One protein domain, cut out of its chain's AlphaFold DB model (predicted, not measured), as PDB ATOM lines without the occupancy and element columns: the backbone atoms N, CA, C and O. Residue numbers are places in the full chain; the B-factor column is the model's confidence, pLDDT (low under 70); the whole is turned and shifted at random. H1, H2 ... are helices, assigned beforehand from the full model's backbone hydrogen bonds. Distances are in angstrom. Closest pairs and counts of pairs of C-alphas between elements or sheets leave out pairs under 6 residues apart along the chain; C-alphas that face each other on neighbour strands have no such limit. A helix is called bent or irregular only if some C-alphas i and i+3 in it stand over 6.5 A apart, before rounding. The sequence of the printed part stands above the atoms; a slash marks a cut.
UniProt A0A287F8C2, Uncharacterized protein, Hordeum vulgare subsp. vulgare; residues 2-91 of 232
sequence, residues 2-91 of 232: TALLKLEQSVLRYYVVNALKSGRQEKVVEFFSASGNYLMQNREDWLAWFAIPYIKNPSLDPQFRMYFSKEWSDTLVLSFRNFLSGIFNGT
ATOM      1  N   THR A   2      66.245  -9.073 -23.608       76.50
ATOM      2  CA  THR A   2      66.533  -7.740 -24.187       76.50
ATOM      3  C   THR A   2      68.006  -7.305 -24.126       76.50
ATOM      4  O   THR A   2      68.518  -6.757 -25.095       76.50
ATOM      5  N   ALA A   3      68.722  -7.575 -23.027       80.81
ATOM      6  CA  ALA A   3      70.153  -7.262 -22.919       80.81
ATOM      7  C   ALA A   3      71.032  -8.105 -23.865       80.81
ATOM      8  O   ALA A   3      72.019  -7.601 -24.391       80.81
ATOM      9  N   LEU A   4      70.643  -9.363 -24.114       84.50
ATOM     10  CA  LEU A   4      71.337 -10.256 -25.044       84.50
ATOM     11  C   LEU A   4      71.209  -9.747 -26.479       84.50
ATOM     12  O   LEU A   4      72.218  -9.604 -27.155       84.50
ATOM     13  N   LEU A   5      69.994  -9.386 -26.903       86.75
ATOM     14  CA  LEU A   5      69.749  -8.829 -28.235       86.75
ATOM     15  C   LEU A   5      70.490  -7.502 -28.456       86.75
ATOM     16  O   LEU A   5      71.029  -7.266 -29.533       86.75
ATOM     17  N   LYS A   6      70.563  -6.637 -27.437       87.56
ATOM     18  CA  LYS A   6      71.342  -5.386 -27.511       87.56
ATOM     19  C   LYS A   6      72.842  -5.647 -27.640       87.56
ATOM     20  O   LYS A   6      73.528  -4.953 -28.393       87.56
ATOM     21  N   LEU A   7      73.357  -6.634 -26.906       90.75
ATOM     22  CA  LEU A   7      74.761  -7.022 -26.971       90.75
ATOM     23  C   LEU A   7      75.098  -7.648 -28.325       90.75
ATOM     24  O   LEU A   7      76.069  -7.232 -28.947       90.75
ATOM     25  N   GLU A   8      74.272  -8.577 -28.807       90.38
ATOM     26  CA  GLU A   8      74.396  -9.192 -30.131       90.38
ATOM     27  C   GLU A   8      74.498  -8.118 -31.214       90.38
ATOM     28  O   GLU A   8      75.458  -8.081 -31.980       90.38
ATOM     29  N   GLN A   9      73.571  -7.166 -31.220       90.00
ATOM     30  CA  GLN A   9      73.570  -6.101 -32.214       90.00
ATOM     31  C   GLN A   9      74.769  -5.171 -32.093       90.00
ATOM     32  O   GLN A   9      75.321  -4.747 -33.106       90.00
ATOM     33  N   SER A  10      75.219  -4.889 -30.871       92.25
ATOM     34  CA  SER A  10      76.440  -4.114 -30.658       92.25
ATOM     35  C   SER A  10      77.672  -4.848 -31.199       92.25
ATOM     36  O   SER A  10      78.529  -4.217 -31.812       92.25
ATOM     37  N   VAL A  11      77.737  -6.175 -31.058       93.56
ATOM     38  CA  VAL A  11      78.803  -7.012 -31.630       93.56
ATOM     39  C   VAL A  11      78.744  -7.022 -33.161       93.56
ATOM     40  O   VAL A  11      79.778  -6.858 -33.809       93.56
ATOM     41  N   LEU A  12      77.554  -7.134 -33.757       92.62
ATOM     42  CA  LEU A  12      77.385  -7.064 -35.214       92.62
ATOM     43  C   LEU A  12      77.795  -5.687 -35.762       92.62
ATOM     44  O   LEU A  12      78.549  -5.597 -36.731       92.62
ATOM     45  N   ARG A  13      77.376  -4.599 -35.105       92.19
ATOM     46  CA  ARG A  13      77.798  -3.227 -35.444       92.19
ATOM     47  C   ARG A  13      79.311  -3.051 -35.291       92.19
ATOM     48  O   ARG A  13      79.942  -2.418 -36.135       92.19
ATOM     49  N   TYR A  14      79.911  -3.655 -34.265       94.56
ATOM     50  CA  TYR A  14      81.359  -3.633 -34.056       94.56
ATOM     51  C   TYR A  14      82.108  -4.342 -35.183       94.56
ATOM     52  O   TYR A  14      83.102  -3.810 -35.675       94.56
ATOM     53  N   TYR A  15      81.614  -5.497 -35.641       93.94
ATOM     54  CA  TYR A  15      82.175  -6.194 -36.800       93.94
ATOM     55  C   TYR A  15      82.191  -5.291 -38.038       93.94
ATOM     56  O   TYR A  15      83.246  -5.116 -38.651       93.94
ATOM     57  N   VAL A  16      81.052  -4.664 -38.354       92.94
ATOM     58  CA  VAL A  16      80.919  -3.751 -39.498       92.94
ATOM     59  C   VAL A  16      81.917  -2.596 -39.394       92.94
ATOM     60  O   VAL A  16      82.708  -2.376 -40.308       92.94
ATOM     61  N   VAL A  17      81.950  -1.897 -38.257       93.25
ATOM     62  CA  VAL A  17      82.875  -0.772 -38.037       93.25
ATOM     63  C   VAL A  17      84.335  -1.214 -38.134       93.25
ATOM     64  O   VAL A  17      85.150  -0.518 -38.739       93.25
ATOM     65  N   ASN A  18      84.689  -2.365 -37.563       93.19
ATOM     66  CA  ASN A  18      86.057  -2.868 -37.582       93.19
ATOM     67  C   ASN A  18      86.505  -3.283 -38.993       93.19
ATOM     68  O   ASN A  18      87.646  -3.026 -39.385       93.19
ATOM     69  N   ALA A  19      85.608  -3.876 -39.782       92.50
ATOM     70  CA  ALA A  19      85.863  -4.203 -41.180       92.50
ATOM     71  C   ALA A  19      86.066  -2.933 -42.027       92.50
ATOM     72  O   ALA A  19      87.046  -2.860 -42.770       92.50
ATOM     73  N   LEU A  20      85.240  -1.896 -41.827       91.50
ATOM     74  CA  LEU A  20      85.416  -0.588 -42.473       91.50
ATOM     75  C   LEU A  20      86.740   0.083 -42.080       91.50
ATOM     76  O   LEU A  20      87.466   0.546 -42.955       91.50
ATOM     77  N   LYS A  21      87.094   0.091 -40.786       89.38
ATOM     78  CA  LYS A  21      88.386   0.612 -40.292       89.38
ATOM     79  C   LYS A  21      89.583  -0.120 -40.908       89.38
ATOM     80  O   LYS A  21      90.628   0.487 -41.109       89.38
ATOM     81  N   SER A  22      89.421  -1.406 -41.213       90.19
ATOM     82  CA  SER A  22      90.446  -2.238 -41.855       90.19
ATOM     83  C   SER A  22      90.514  -2.063 -43.380       90.19
ATOM     84  O   SER A  22      91.286  -2.768 -44.022       90.19
ATOM     85  N   GLY A  23      89.674  -1.208 -43.977       88.06
ATOM     86  CA  GLY A  23      89.569  -1.055 -45.432       88.06
ATOM     87  C   GLY A  23      88.915  -2.241 -46.153       88.06
ATOM     88  O   GLY A  23      88.925  -2.276 -47.377       88.06
ATOM     89  N   ARG A  24      88.331  -3.197 -45.416       90.81
ATOM     90  CA  ARG A  24      87.710  -4.421 -45.950       90.81
ATOM     91  C   ARG A  24      86.216  -4.233 -46.186       90.81
ATOM     92  O   ARG A  24      85.378  -4.854 -45.527       90.81
ATOM     93  N   GLN A  25      85.871  -3.306 -47.073       89.38
ATOM     94  CA  GLN A  25      84.476  -2.972 -47.382       89.38
ATOM     95  C   GLN A  25      83.736  -4.136 -48.053       89.38
ATOM     96  O   GLN A  25      82.553  -4.345 -47.794       89.38
ATOM     97  N   GLU A  26      84.441  -4.944 -48.842       92.12
ATOM     98  CA  GLU A  26      83.927  -6.152 -49.484       92.12
ATOM     99  C   GLU A  26      83.332  -7.134 -48.471       92.12
ATOM    100  O   GLU A  26      82.258  -7.686 -48.702       92.12
ATOM    101  N   LYS A  27      83.965  -7.274 -47.298       92.62
ATOM    102  CA  LYS A  27      83.477  -8.142 -46.220       92.62
ATOM    103  C   LYS A  27      82.210  -7.624 -45.563       92.62
ATOM    104  O   LYS A  27      81.371  -8.413 -45.142       92.62
ATOM    105  N   VAL A  28      82.048  -6.307 -45.503       92.56
ATOM    106  CA  VAL A  28      80.824  -5.693 -44.986       92.56
ATOM    107  C   VAL A  28      79.661  -5.934 -45.945       92.56
ATOM    108  O   VAL A  28      78.571  -6.289 -45.506       92.56
ATOM    109  N   VAL A  29      79.899  -5.790 -47.251       92.69
ATOM    110  CA  VAL A  29      78.887  -6.074 -48.279       92.69
ATOM    111  C   VAL A  29      78.507  -7.556 -48.263       92.69
ATOM    112  O   VAL A  29      77.323  -7.866 -48.197       92.69
ATOM    113  N   GLU A  30      79.491  -8.460 -48.231       94.50
ATOM    114  CA  GLU A  30      79.274  -9.910 -48.127       94.50
ATOM    115  C   GLU A  30      78.432 -10.270 -46.891       94.50
ATOM    116  O   GLU A  30      77.450 -11.008 -46.995       94.50
ATOM    117  N   PHE A  31      78.763  -9.691 -45.734       93.69
ATOM    118  CA  PHE A  31      78.003  -9.866 -44.497       93.69
ATOM    119  C   PHE A  31      76.545  -9.420 -44.647       93.69
ATOM    120  O   PHE A  31      75.632 -10.162 -44.285       93.69
ATOM    121  N   PHE A  32      76.299  -8.239 -45.217       91.94
ATOM    122  CA  PHE A  32      74.936  -7.755 -45.439       91.94
ATOM    123  C   PHE A  32      74.179  -8.565 -46.494       91.94
ATOM    124  O   PHE A  32      72.967  -8.726 -46.365       91.94
ATOM    125  N   SER A  33      74.855  -9.122 -47.499       91.06
ATOM    126  CA  SER A  33      74.234 -10.036 -48.461       91.06
ATOM    127  C   SER A  33      73.820 -11.360 -47.814       91.06
ATOM    128  O   SER A  33      72.714 -11.833 -48.059       91.06
ATOM    129  N   ALA A  34      74.667 -11.940 -46.957       91.81
ATOM    130  CA  ALA A  34      74.392 -13.218 -46.299       91.81
ATOM    131  C   ALA A  34      73.385 -13.091 -45.141       91.81
ATOM    132  O   ALA A  34      72.492 -13.920 -44.984       91.81
ATOM    133  N   SER A  35      73.518 -12.047 -44.322       87.44
ATOM    134  CA  SER A  35      72.730 -11.852 -43.099       87.44
ATOM    135  C   SER A  35      71.607 -10.824 -43.248       87.44
ATOM    136  O   SER A  35      70.878 -10.572 -42.291       87.44
ATOM    137  N   GLY A  36      71.416 -10.239 -44.434       85.56
ATOM    138  CA  GLY A  36      70.488  -9.126 -44.635       85.56
ATOM    139  C   GLY A  36      69.042  -9.437 -44.253       85.56
ATOM    140  O   GLY A  36      68.397  -8.630 -43.587       85.56
ATOM    141  N   ASN A  37      68.548 -10.632 -44.594       85.88
ATOM    142  CA  ASN A  37      67.183 -11.048 -44.254       85.88
ATOM    143  C   ASN A  37      66.981 -11.145 -42.728       85.88
ATOM    144  O   ASN A  37      66.007 -10.614 -42.197       85.88
ATOM    145  N   TYR A  38      67.953 -11.727 -42.019       86.50
ATOM    146  CA  TYR A  38      67.947 -11.823 -40.556       86.50
ATOM    147  C   TYR A  38      67.927 -10.440 -39.890       86.50
ATOM    148  O   TYR A  38      67.111 -10.179 -39.006       86.50
ATOM    149  N   LEU A  39      68.775  -9.520 -40.362       85.75
ATOM    150  CA  LEU A  39      68.864  -8.159 -39.822       85.75
ATOM    151  C   LEU A  39      67.577  -7.353 -40.056       85.75
ATOM    152  O   LEU A  39      67.175  -6.571 -39.195       85.75
ATOM    153  N   MET A  40      66.902  -7.561 -41.191       81.31
ATOM    154  CA  MET A  40      65.650  -6.872 -41.528       81.31
ATOM    155  C   MET A  40      64.443  -7.367 -40.726       81.31
ATOM    156  O   MET A  40      63.545  -6.576 -40.428       81.31
ATOM    157  N   GLN A  41      64.416  -8.645 -40.336       79.81
ATOM    158  CA  GLN A  41      63.357  -9.173 -39.469       79.81
ATOM    159  C   GLN A  41      63.421  -8.585 -38.054       79.81
ATOM    160  O   GLN A  41      62.383  -8.419 -37.416       79.81
ATOM    161  N   ASN A  42      64.615  -8.213 -37.582       68.75
ATOM    162  CA  ASN A  42      64.839  -7.822 -36.189       68.75
ATOM    163  C   ASN A  42      64.646  -6.320 -35.880       68.75
ATOM    164  O   ASN A  42      65.013  -5.888 -34.794       68.75
ATOM    165  N   ARG A  43      64.045  -5.541 -36.802       58.38
ATOM    166  CA  ARG A  43      63.440  -4.185 -36.644       58.38
ATOM    167  C   ARG A  43      64.193  -3.106 -35.832       58.38
ATOM    168  O   ARG A  43      63.622  -2.043 -35.618       58.38
ATOM    169  N   GLU A  44      65.439  -3.294 -35.415       64.81
ATOM    170  CA  GLU A  44      66.314  -2.169 -35.069       64.81
ATOM    171  C   GLU A  44      66.787  -1.486 -36.354       64.81
ATOM    172  O   GLU A  44      66.775  -2.114 -37.413       64.81
ATOM    173  N   ASP A  45      67.179  -0.210 -36.267       73.75
ATOM    174  CA  ASP A  45      67.479   0.722 -37.371       73.75
ATOM    175  C   ASP A  45      68.686   0.326 -38.262       73.75
ATOM    176  O   ASP A  45      69.562   1.131 -38.579       73.75
ATOM    177  N   TRP A  46      68.751  -0.927 -38.709       87.25
ATOM    178  CA  TRP A  46      69.740  -1.481 -39.626       87.25
ATOM    179  C   TRP A  46      69.654  -0.869 -41.018       87.25
ATOM    180  O   TRP A  46      70.634  -0.922 -41.752       87.25
ATOM    181  N   LEU A  47      68.531  -0.240 -41.377       85.25
ATOM    182  CA  LEU A  47      68.349   0.394 -42.684       85.25
ATOM    183  C   LEU A  47      69.463   1.407 -42.992       85.25
ATOM    184  O   LEU A  47      70.050   1.362 -44.070       85.25
ATOM    185  N   ALA A  48      69.812   2.261 -42.025       86.00
ATOM    186  CA  ALA A  48      70.918   3.208 -42.175       86.00
ATOM    187  C   ALA A  48      72.276   2.488 -42.285       86.00
ATOM    188  O   ALA A  48      73.161   2.916 -43.022       86.00
ATOM    189  N   TRP A  49      72.430   1.347 -41.607       89.44
ATOM    190  CA  TRP A  49      73.653   0.546 -41.637       89.44
ATOM    191  C   TRP A  49      73.893  -0.141 -42.982       89.44
ATOM    192  O   TRP A  49      75.048  -0.296 -43.354       89.44
ATOM    193  N   PHE A  50      72.864  -0.485 -43.762       88.38
ATOM    194  CA  PHE A  50      73.073  -1.009 -45.123       88.38
ATOM    195  C   PHE A  50      73.719   0.019 -46.058       88.38
ATOM    196  O   PHE A  50      74.418  -0.358 -46.996       88.38
ATOM    197  N   ALA A  51      73.526   1.315 -45.795       88.69
ATOM    198  CA  ALA A  51      74.160   2.379 -46.564       88.69
ATOM    199  C   ALA A  51      75.633   2.600 -46.173       88.69
ATOM    200  O   ALA A  51      76.395   3.146 -46.971       88.69
ATOM    201  N   ILE A  52      76.057   2.146 -44.984       89.31
ATOM    202  CA  ILE A  52      77.384   2.435 -44.422       89.31
ATOM    203  C   ILE A  52      78.574   2.084 -45.333       89.31
ATOM    204  O   ILE A  52      79.524   2.869 -45.346       89.31
ATOM    205  N   PRO A  53      78.575   0.988 -46.128       88.44
ATOM    206  CA  PRO A  53      79.722   0.649 -46.975       88.44
ATOM    207  C   PRO A  53      79.904   1.644 -48.125       88.44
ATOM    208  O   PRO A  53      81.003   1.785 -48.656       88.44
ATOM    209  N   TYR A  54      78.831   2.343 -48.495       87.81
ATOM    210  CA  TYR A  54      78.799   3.305 -49.592       87.81
ATOM    211  C   TYR A  54      79.107   4.738 -49.128       87.81
ATOM    212  O   TYR A  54      79.272   5.638 -49.955       87.81
ATOM    213  N   ILE A  55      79.229   4.968 -47.815       87.00
ATOM    214  CA  ILE A  55      79.596   6.265 -47.240       87.00
ATOM    215  C   ILE A  55      81.122   6.411 -47.265       87.00
ATOM    216  O   ILE A  55      81.851   5.596 -46.707       87.00
ATOM    217  N   LYS A  56      81.618   7.492 -47.883       79.81
ATOM    218  CA  LYS A  56      83.062   7.772 -48.021       79.81
ATOM    219  C   LYS A  56      83.775   7.887 -46.670       79.81
ATOM    220  O   LYS A  56      84.868   7.358 -46.521       79.81
ATOM    221  N   ASN A  57      83.153   8.572 -45.705       84.00
ATOM    222  CA  ASN A  57      83.710   8.811 -44.370       84.00
ATOM    223  C   ASN A  57      82.664   8.546 -43.272       84.00
ATOM    224  O   ASN A  57      82.095   9.494 -42.725       84.00
ATOM    225  N   PRO A  58      82.420   7.275 -42.907       84.88
ATOM    226  CA  PRO A  58      81.415   6.930 -41.901       84.88
ATOM    227  C   PRO A  58      81.732   7.493 -40.504       84.88
ATOM    228  O   PRO A  58      80.831   7.723 -39.710       84.88
ATOM    229  N   SER A  59      82.999   7.776 -40.188       84.12
ATOM    230  CA  SER A  59      83.403   8.355 -38.898       84.12
ATOM    231  C   SER A  59      82.956   9.809 -38.698       84.12
ATOM    232  O   SER A  59      82.841  10.270 -37.560       84.12
ATOM    233  N   LEU A  60      82.713  10.542 -39.790       84.75
ATOM    234  CA  LEU A  60      82.286  11.940 -39.745       84.75
ATOM    235  C   LEU A  60      80.768  12.080 -39.637       84.75
ATOM    236  O   LEU A  60      80.300  13.107 -39.144       84.75
ATOM    237  N   ASP A  61      80.022  11.056 -40.043       87.31
ATOM    238  CA  ASP A  61      78.567  11.035 -39.978       87.31
ATOM    239  C   ASP A  61      78.092  11.041 -38.511       87.31
ATOM    240  O   ASP A  61      78.489  10.156 -37.745       87.31
ATOM    241  N   PRO A  62      77.251  12.004 -38.087       86.00
ATOM    242  CA  PRO A  62      76.691  12.036 -36.738       86.00
ATOM    243  C   PRO A  62      76.024  10.725 -36.301       86.00
ATOM    244  O   PRO A  62      76.090  10.392 -35.119       86.00
ATOM    245  N   GLN A  63      75.427   9.965 -37.227       85.56
ATOM    246  CA  GLN A  63      74.759   8.699 -36.919       85.56
ATOM    247  C   GLN A  63      75.743   7.593 -36.529       85.56
ATOM    248  O   GLN A  63      75.454   6.783 -35.646       85.56
ATOM    249  N   PHE A  64      76.917   7.559 -37.162       89.44
ATOM    250  CA  PHE A  64      77.879   6.475 -36.972       89.44
ATOM    251  C   PHE A  64      79.063   6.866 -36.087       89.44
ATOM    252  O   PHE A  64      79.696   5.987 -35.502       89.44
ATOM    253  N   ARG A  65      79.340   8.165 -35.923       89.88
ATOM    254  CA  ARG A  65      80.502   8.706 -35.201       89.88
ATOM    255  C   ARG A  65      80.732   8.050 -33.842       89.88
ATOM    256  O   ARG A  65      81.865   7.687 -33.530       89.88
ATOM    257  N   MET A  66      79.671   7.849 -33.058       92.00
ATOM    258  CA  MET A  66      79.766   7.207 -31.741       92.00
ATOM    259  C   MET A  66      80.376   5.798 -31.811       92.00
ATOM    260  O   MET A  66      81.199   5.449 -30.971       92.00
ATOM    261  N   TYR A  67      80.054   5.015 -32.844       90.50
ATOM    262  CA  TYR A  67      80.514   3.633 -33.005       90.50
ATOM    263  C   TYR A  67      81.978   3.548 -33.451       90.50
ATOM    264  O   TYR A  67      82.645   2.537 -33.238       90.50
ATOM    265  N   PHE A  68      82.509   4.618 -34.049       90.38
ATOM    266  CA  PHE A  68      83.928   4.707 -34.391       90.38
ATOM    267  C   PHE A  68      84.804   5.093 -33.193       90.38
ATOM    268  O   PHE A  68      86.018   4.869 -33.260       90.38
ATOM    269  N   SER A  69      84.214   5.609 -32.109       93.62
ATOM    270  CA  SER A  69      84.932   5.984 -30.889       93.62
ATOM    271  C   SER A  69      85.526   4.772 -30.165       93.62
ATOM    272  O   SER A  69      84.975   3.668 -30.192       93.62
ATOM    273  N   LYS A  70      86.665   4.986 -29.496       92.75
ATOM    274  CA  LYS A  70      87.305   3.956 -28.670       92.75
ATOM    275  C   LYS A  70      86.502   3.670 -27.395       92.75
ATOM    276  O   LYS A  70      86.395   2.525 -26.976       92.75
ATOM    277  N   GLU A  71      85.877   4.697 -26.828       94.31
ATOM    278  CA  GLU A  71      85.045   4.587 -25.626       94.31
ATOM    279  C   GLU A  71      83.876   3.617 -25.828       94.31
ATOM    280  O   GLU A  71      83.611   2.770 -24.971       94.31
ATOM    281  N   TRP A  72      83.217   3.681 -26.989       95.12
ATOM    282  CA  TRP A  72      82.143   2.752 -27.325       95.12
ATOM    283  C   TRP A  72      82.648   1.308 -27.438       95.12
ATOM    284  O   TRP A  72      82.042   0.404 -26.860       95.12
ATOM    285  N   SER A  73      83.773   1.078 -28.127       93.69
ATOM    286  CA  SER A  73      84.341  -0.271 -28.246       93.69
ATOM    287  C   SER A  73      84.805  -0.831 -26.903       93.69
ATOM    288  O   SER A  73      84.563  -2.002 -26.621       93.69
ATOM    289  N   ASP A  74      85.418  -0.006 -26.054       95.12
ATOM    290  CA  ASP A  74      85.892  -0.429 -24.735       95.12
ATOM    291  C   ASP A  74      84.701  -0.789 -23.829       95.12
ATOM    292  O   ASP A  74      84.705  -1.829 -23.164       95.12
ATOM    293  N   THR A  75      83.622   0.000 -23.889       95.25
ATOM    294  CA  THR A  75      82.362  -0.275 -23.177       95.25
ATOM    295  C   THR A  75      81.698  -1.566 -23.663       95.25
ATOM    296  O   THR A  75      81.200  -2.357 -22.854       95.25
ATOM    297  N   LEU A  76      81.707  -1.817 -24.975       94.12
ATOM    298  CA  LEU A  76      81.199  -3.058 -25.559       94.12
ATOM    299  C   LEU A  76      82.012  -4.267 -25.089       94.12
ATOM    300  O   LEU A  76      81.428  -5.255 -24.647       94.12
ATOM    301  N   VAL A  77      83.345  -4.193 -25.145       94.38
ATOM    302  CA  VAL A  77      84.230  -5.277 -24.692       94.38
ATOM    303  C   VAL A  77      84.021  -5.563 -23.207       94.38
ATOM    304  O   VAL A  77      83.952  -6.729 -22.820       94.38
ATOM    305  N   LEU A  78      83.871  -4.529 -22.376       94.19
ATOM    306  CA  LEU A  78      83.572  -4.690 -20.954       94.19
ATOM    307  C   LEU A  78      82.217  -5.376 -20.743       94.19
ATOM    308  O   LEU A  78      82.121  -6.344 -19.991       94.19
ATOM    309  N   SER A  79      81.181  -4.928 -21.453       93.56
ATOM    310  CA  SER A  79      79.837  -5.513 -21.375       93.56
ATOM    311  C   SER A  79      79.822  -6.971 -21.837       93.56
ATOM    312  O   SER A  79      79.192  -7.818 -21.205       93.56
ATOM    313  N   PHE A  80      80.563  -7.285 -22.899       92.88
ATOM    314  CA  PHE A  80      80.725  -8.638 -23.419       92.88
ATOM    315  C   PHE A  80      81.472  -9.542 -22.435       92.88
ATOM    316  O   PHE A  80      81.038 -10.663 -22.181       92.88
ATOM    317  N   ARG A  81      82.555  -9.047 -21.822       91.06
ATOM    318  CA  ARG A  81      83.276  -9.769 -20.762       91.06
ATOM    319  C   ARG A  81      82.366 -10.059 -19.579       91.06
ATOM    320  O   ARG A  81      82.283 -11.209 -19.172       91.06
ATOM    321  N   ASN A  82      81.638  -9.058 -19.093       91.31
ATOM    322  CA  ASN A  82      80.701  -9.224 -17.983       91.31
ATOM    323  C   ASN A  82      79.605 -10.244 -18.315       91.31
ATOM    324  O   ASN A  82      79.254 -11.074 -17.478       91.31
ATOM    325  N   PHE A  83      79.099 -10.223 -19.548       90.00
ATOM    326  CA  PHE A  83      78.127 -11.197 -20.029       90.00
ATOM    327  C   PHE A  83      78.693 -12.623 -20.045       90.00
ATOM    328  O   PHE A  83      78.069 -13.534 -19.502       90.00
ATOM    329  N   LEU A  84      79.892 -12.815 -20.603       86.94
ATOM    330  CA  LEU A  84      80.568 -14.112 -20.600       86.94
ATOM    331  C   LEU A  84      80.864 -14.591 -19.179       86.94
ATOM    332  O   LEU A  84      80.607 -15.750 -18.875       86.94
ATOM    333  N   SER A  85      81.340 -13.713 -18.297       86.12
ATOM    334  CA  SER A  85      81.531 -14.030 -16.881       86.12
ATOM    335  C   SER A  85      80.222 -14.479 -16.235       86.12
ATOM    336  O   SER A  85      80.210 -15.481 -15.533       86.12
ATOM    337  N   GLY A  86      79.101 -13.811 -16.521       84.44
ATOM    338  CA  GLY A  86      77.783 -14.236 -16.050       84.44
ATOM    339  C   GLY A  86      77.395 -15.637 -16.536       84.44
ATOM    340  O   GLY A  86      76.943 -16.456 -15.737       84.44
ATOM    341  N   ILE A  87      77.616 -15.945 -17.818       82.56
ATOM    342  CA  ILE A  87      77.340 -17.279 -18.376       82.56
ATOM    343  C   ILE A  87      78.244 -18.333 -17.740       82.56
ATOM    344  O   ILE A  87      77.759 -19.365 -17.281       82.56
ATOM    345  N   PHE A  88      79.553 -18.094 -17.716       74.06
ATOM    346  CA  PHE A  88      80.529 -19.086 -17.274       74.06
ATOM    347  C   PHE A  88      80.520 -19.301 -15.760       74.06
ATOM    348  O   PHE A  88      80.817 -20.406 -15.319       74.06
ATOM    349  N   ASN A  89      80.128 -18.295 -14.974       74.12
ATOM    350  CA  ASN A  89      79.989 -18.429 -13.523       74.12
ATOM    351  C   ASN A  89      78.618 -19.002 -13.118       74.12
ATOM    352  O   ASN A  89      78.504 -19.619 -12.064       74.12
ATOM    353  N   GLY A  90      77.573 -18.786 -13.928       64.81
ATOM    354  CA  GLY A  90      76.214 -19.272 -13.662       64.81
ATOM    355  C   GLY A  90      75.923 -20.682 -14.188       64.81
ATOM    356  O   GLY A  90      74.939 -21.299 -13.785       64.81
ATOM    357  N   THR A  91      76.762 -21.211 -15.080       64.00
ATOM    358  CA  THR A  91      76.650 -22.576 -15.616       64.00
ATOM    359  C   THR A  91      77.711 -23.482 -14.992       64.00
ATOM    360  O   THR A  91      78.754 -23.012 -14.539       64.00
TER     361      THR A  91
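This is residues 2 to 91 of the 232 residues of an uncharacterized protein of Hordeum vulgare subsp. vulgare (UniProt A0A287F8C2). Helix H1 runs through the middle of this domain, with the long helix H5 crossing it on one side and the helical hairpin of H2 and H3 packed near its last residues, away from H5. Short H4 packs on H1 too, and the last stretch of H5, with residue 91 after it, sticks out as an arm, residues 84 to 91. The printed part has 90 residues with five named helices, H1 to H5 in chain order, and no named strand; the class is all helix. The whole is compact, with a radius of gyration of the C-alphas of 14.0 A, and spans 43 by 29 by 21 A.

Start with the longest helix, H5, residues 70 to 90: find C-alpha 70 at (87.305, 3.956, -28.670) and follow it 29.8 A to C-alpha 90 at (76.214, -19.272, -13.662). H1, residues 2 to 21, begins at C-alpha 2 at (66.533, -7.740, -24.187) and is 28.4 A long. H2, residues 25 to 41, measures 23.4 A, with a kink of 63 degrees near residue 35; it is irregular, C-alphas 34 and 37 being 7.8 A apart. H3, residues 46 to 54, measures 14.3 A and is irregular too, with 7.1 A between C-alphas 50 and 53. H4, residues 65 to 68, measures 5.3 A.

Look from H5 to the hub, H1: they touch, with residues 73 to 80 of H5 and 7 to 14 of H1 alone, the closest C-alphas being those of Ser 10 and Leu 76, 7.1 A apart. They run opposite ways at a steep tilt of 43 degrees. Residues 13 to 17 of H1 alone touch H4, closest at the C-alphas of Val 17 and Phe 68, 6.7 A. Residues 16 to 20 of H1 alone touch residues 25 to 28 of H2, closest at the C-alphas of Val 16 and Val 28, 5.8 A; this hairpin has a shallow tilt of 22 degrees, opposite ways. H2 and H3 form another hairpin and touch at a shallow tilt of 14 degrees, opposite ways, the closest C-alphas being those of Gln 25 and Pro 53, 6.0 A apart. H2 and H5 are apart, and so are H3 and H5. In H1 and H5 every O i to N i+4 pair is within hydrogen-bond range; in H2 11 of 13 are, in H3 1 of 5, with 5 of 6 O i to N i+3 pairs, and H4 is too short for an i+4 pair.

The two C-alphas farthest apart are those of Lys 56 and Thr 91, 44.9 A. Without residues 84 to 91 the body spans 33 by 28 by 21 A. The printed part has no cut and no long link. Its mean pLDDT is 87.5; look for values under 70 at residues 42 to 44 and 90 to 91.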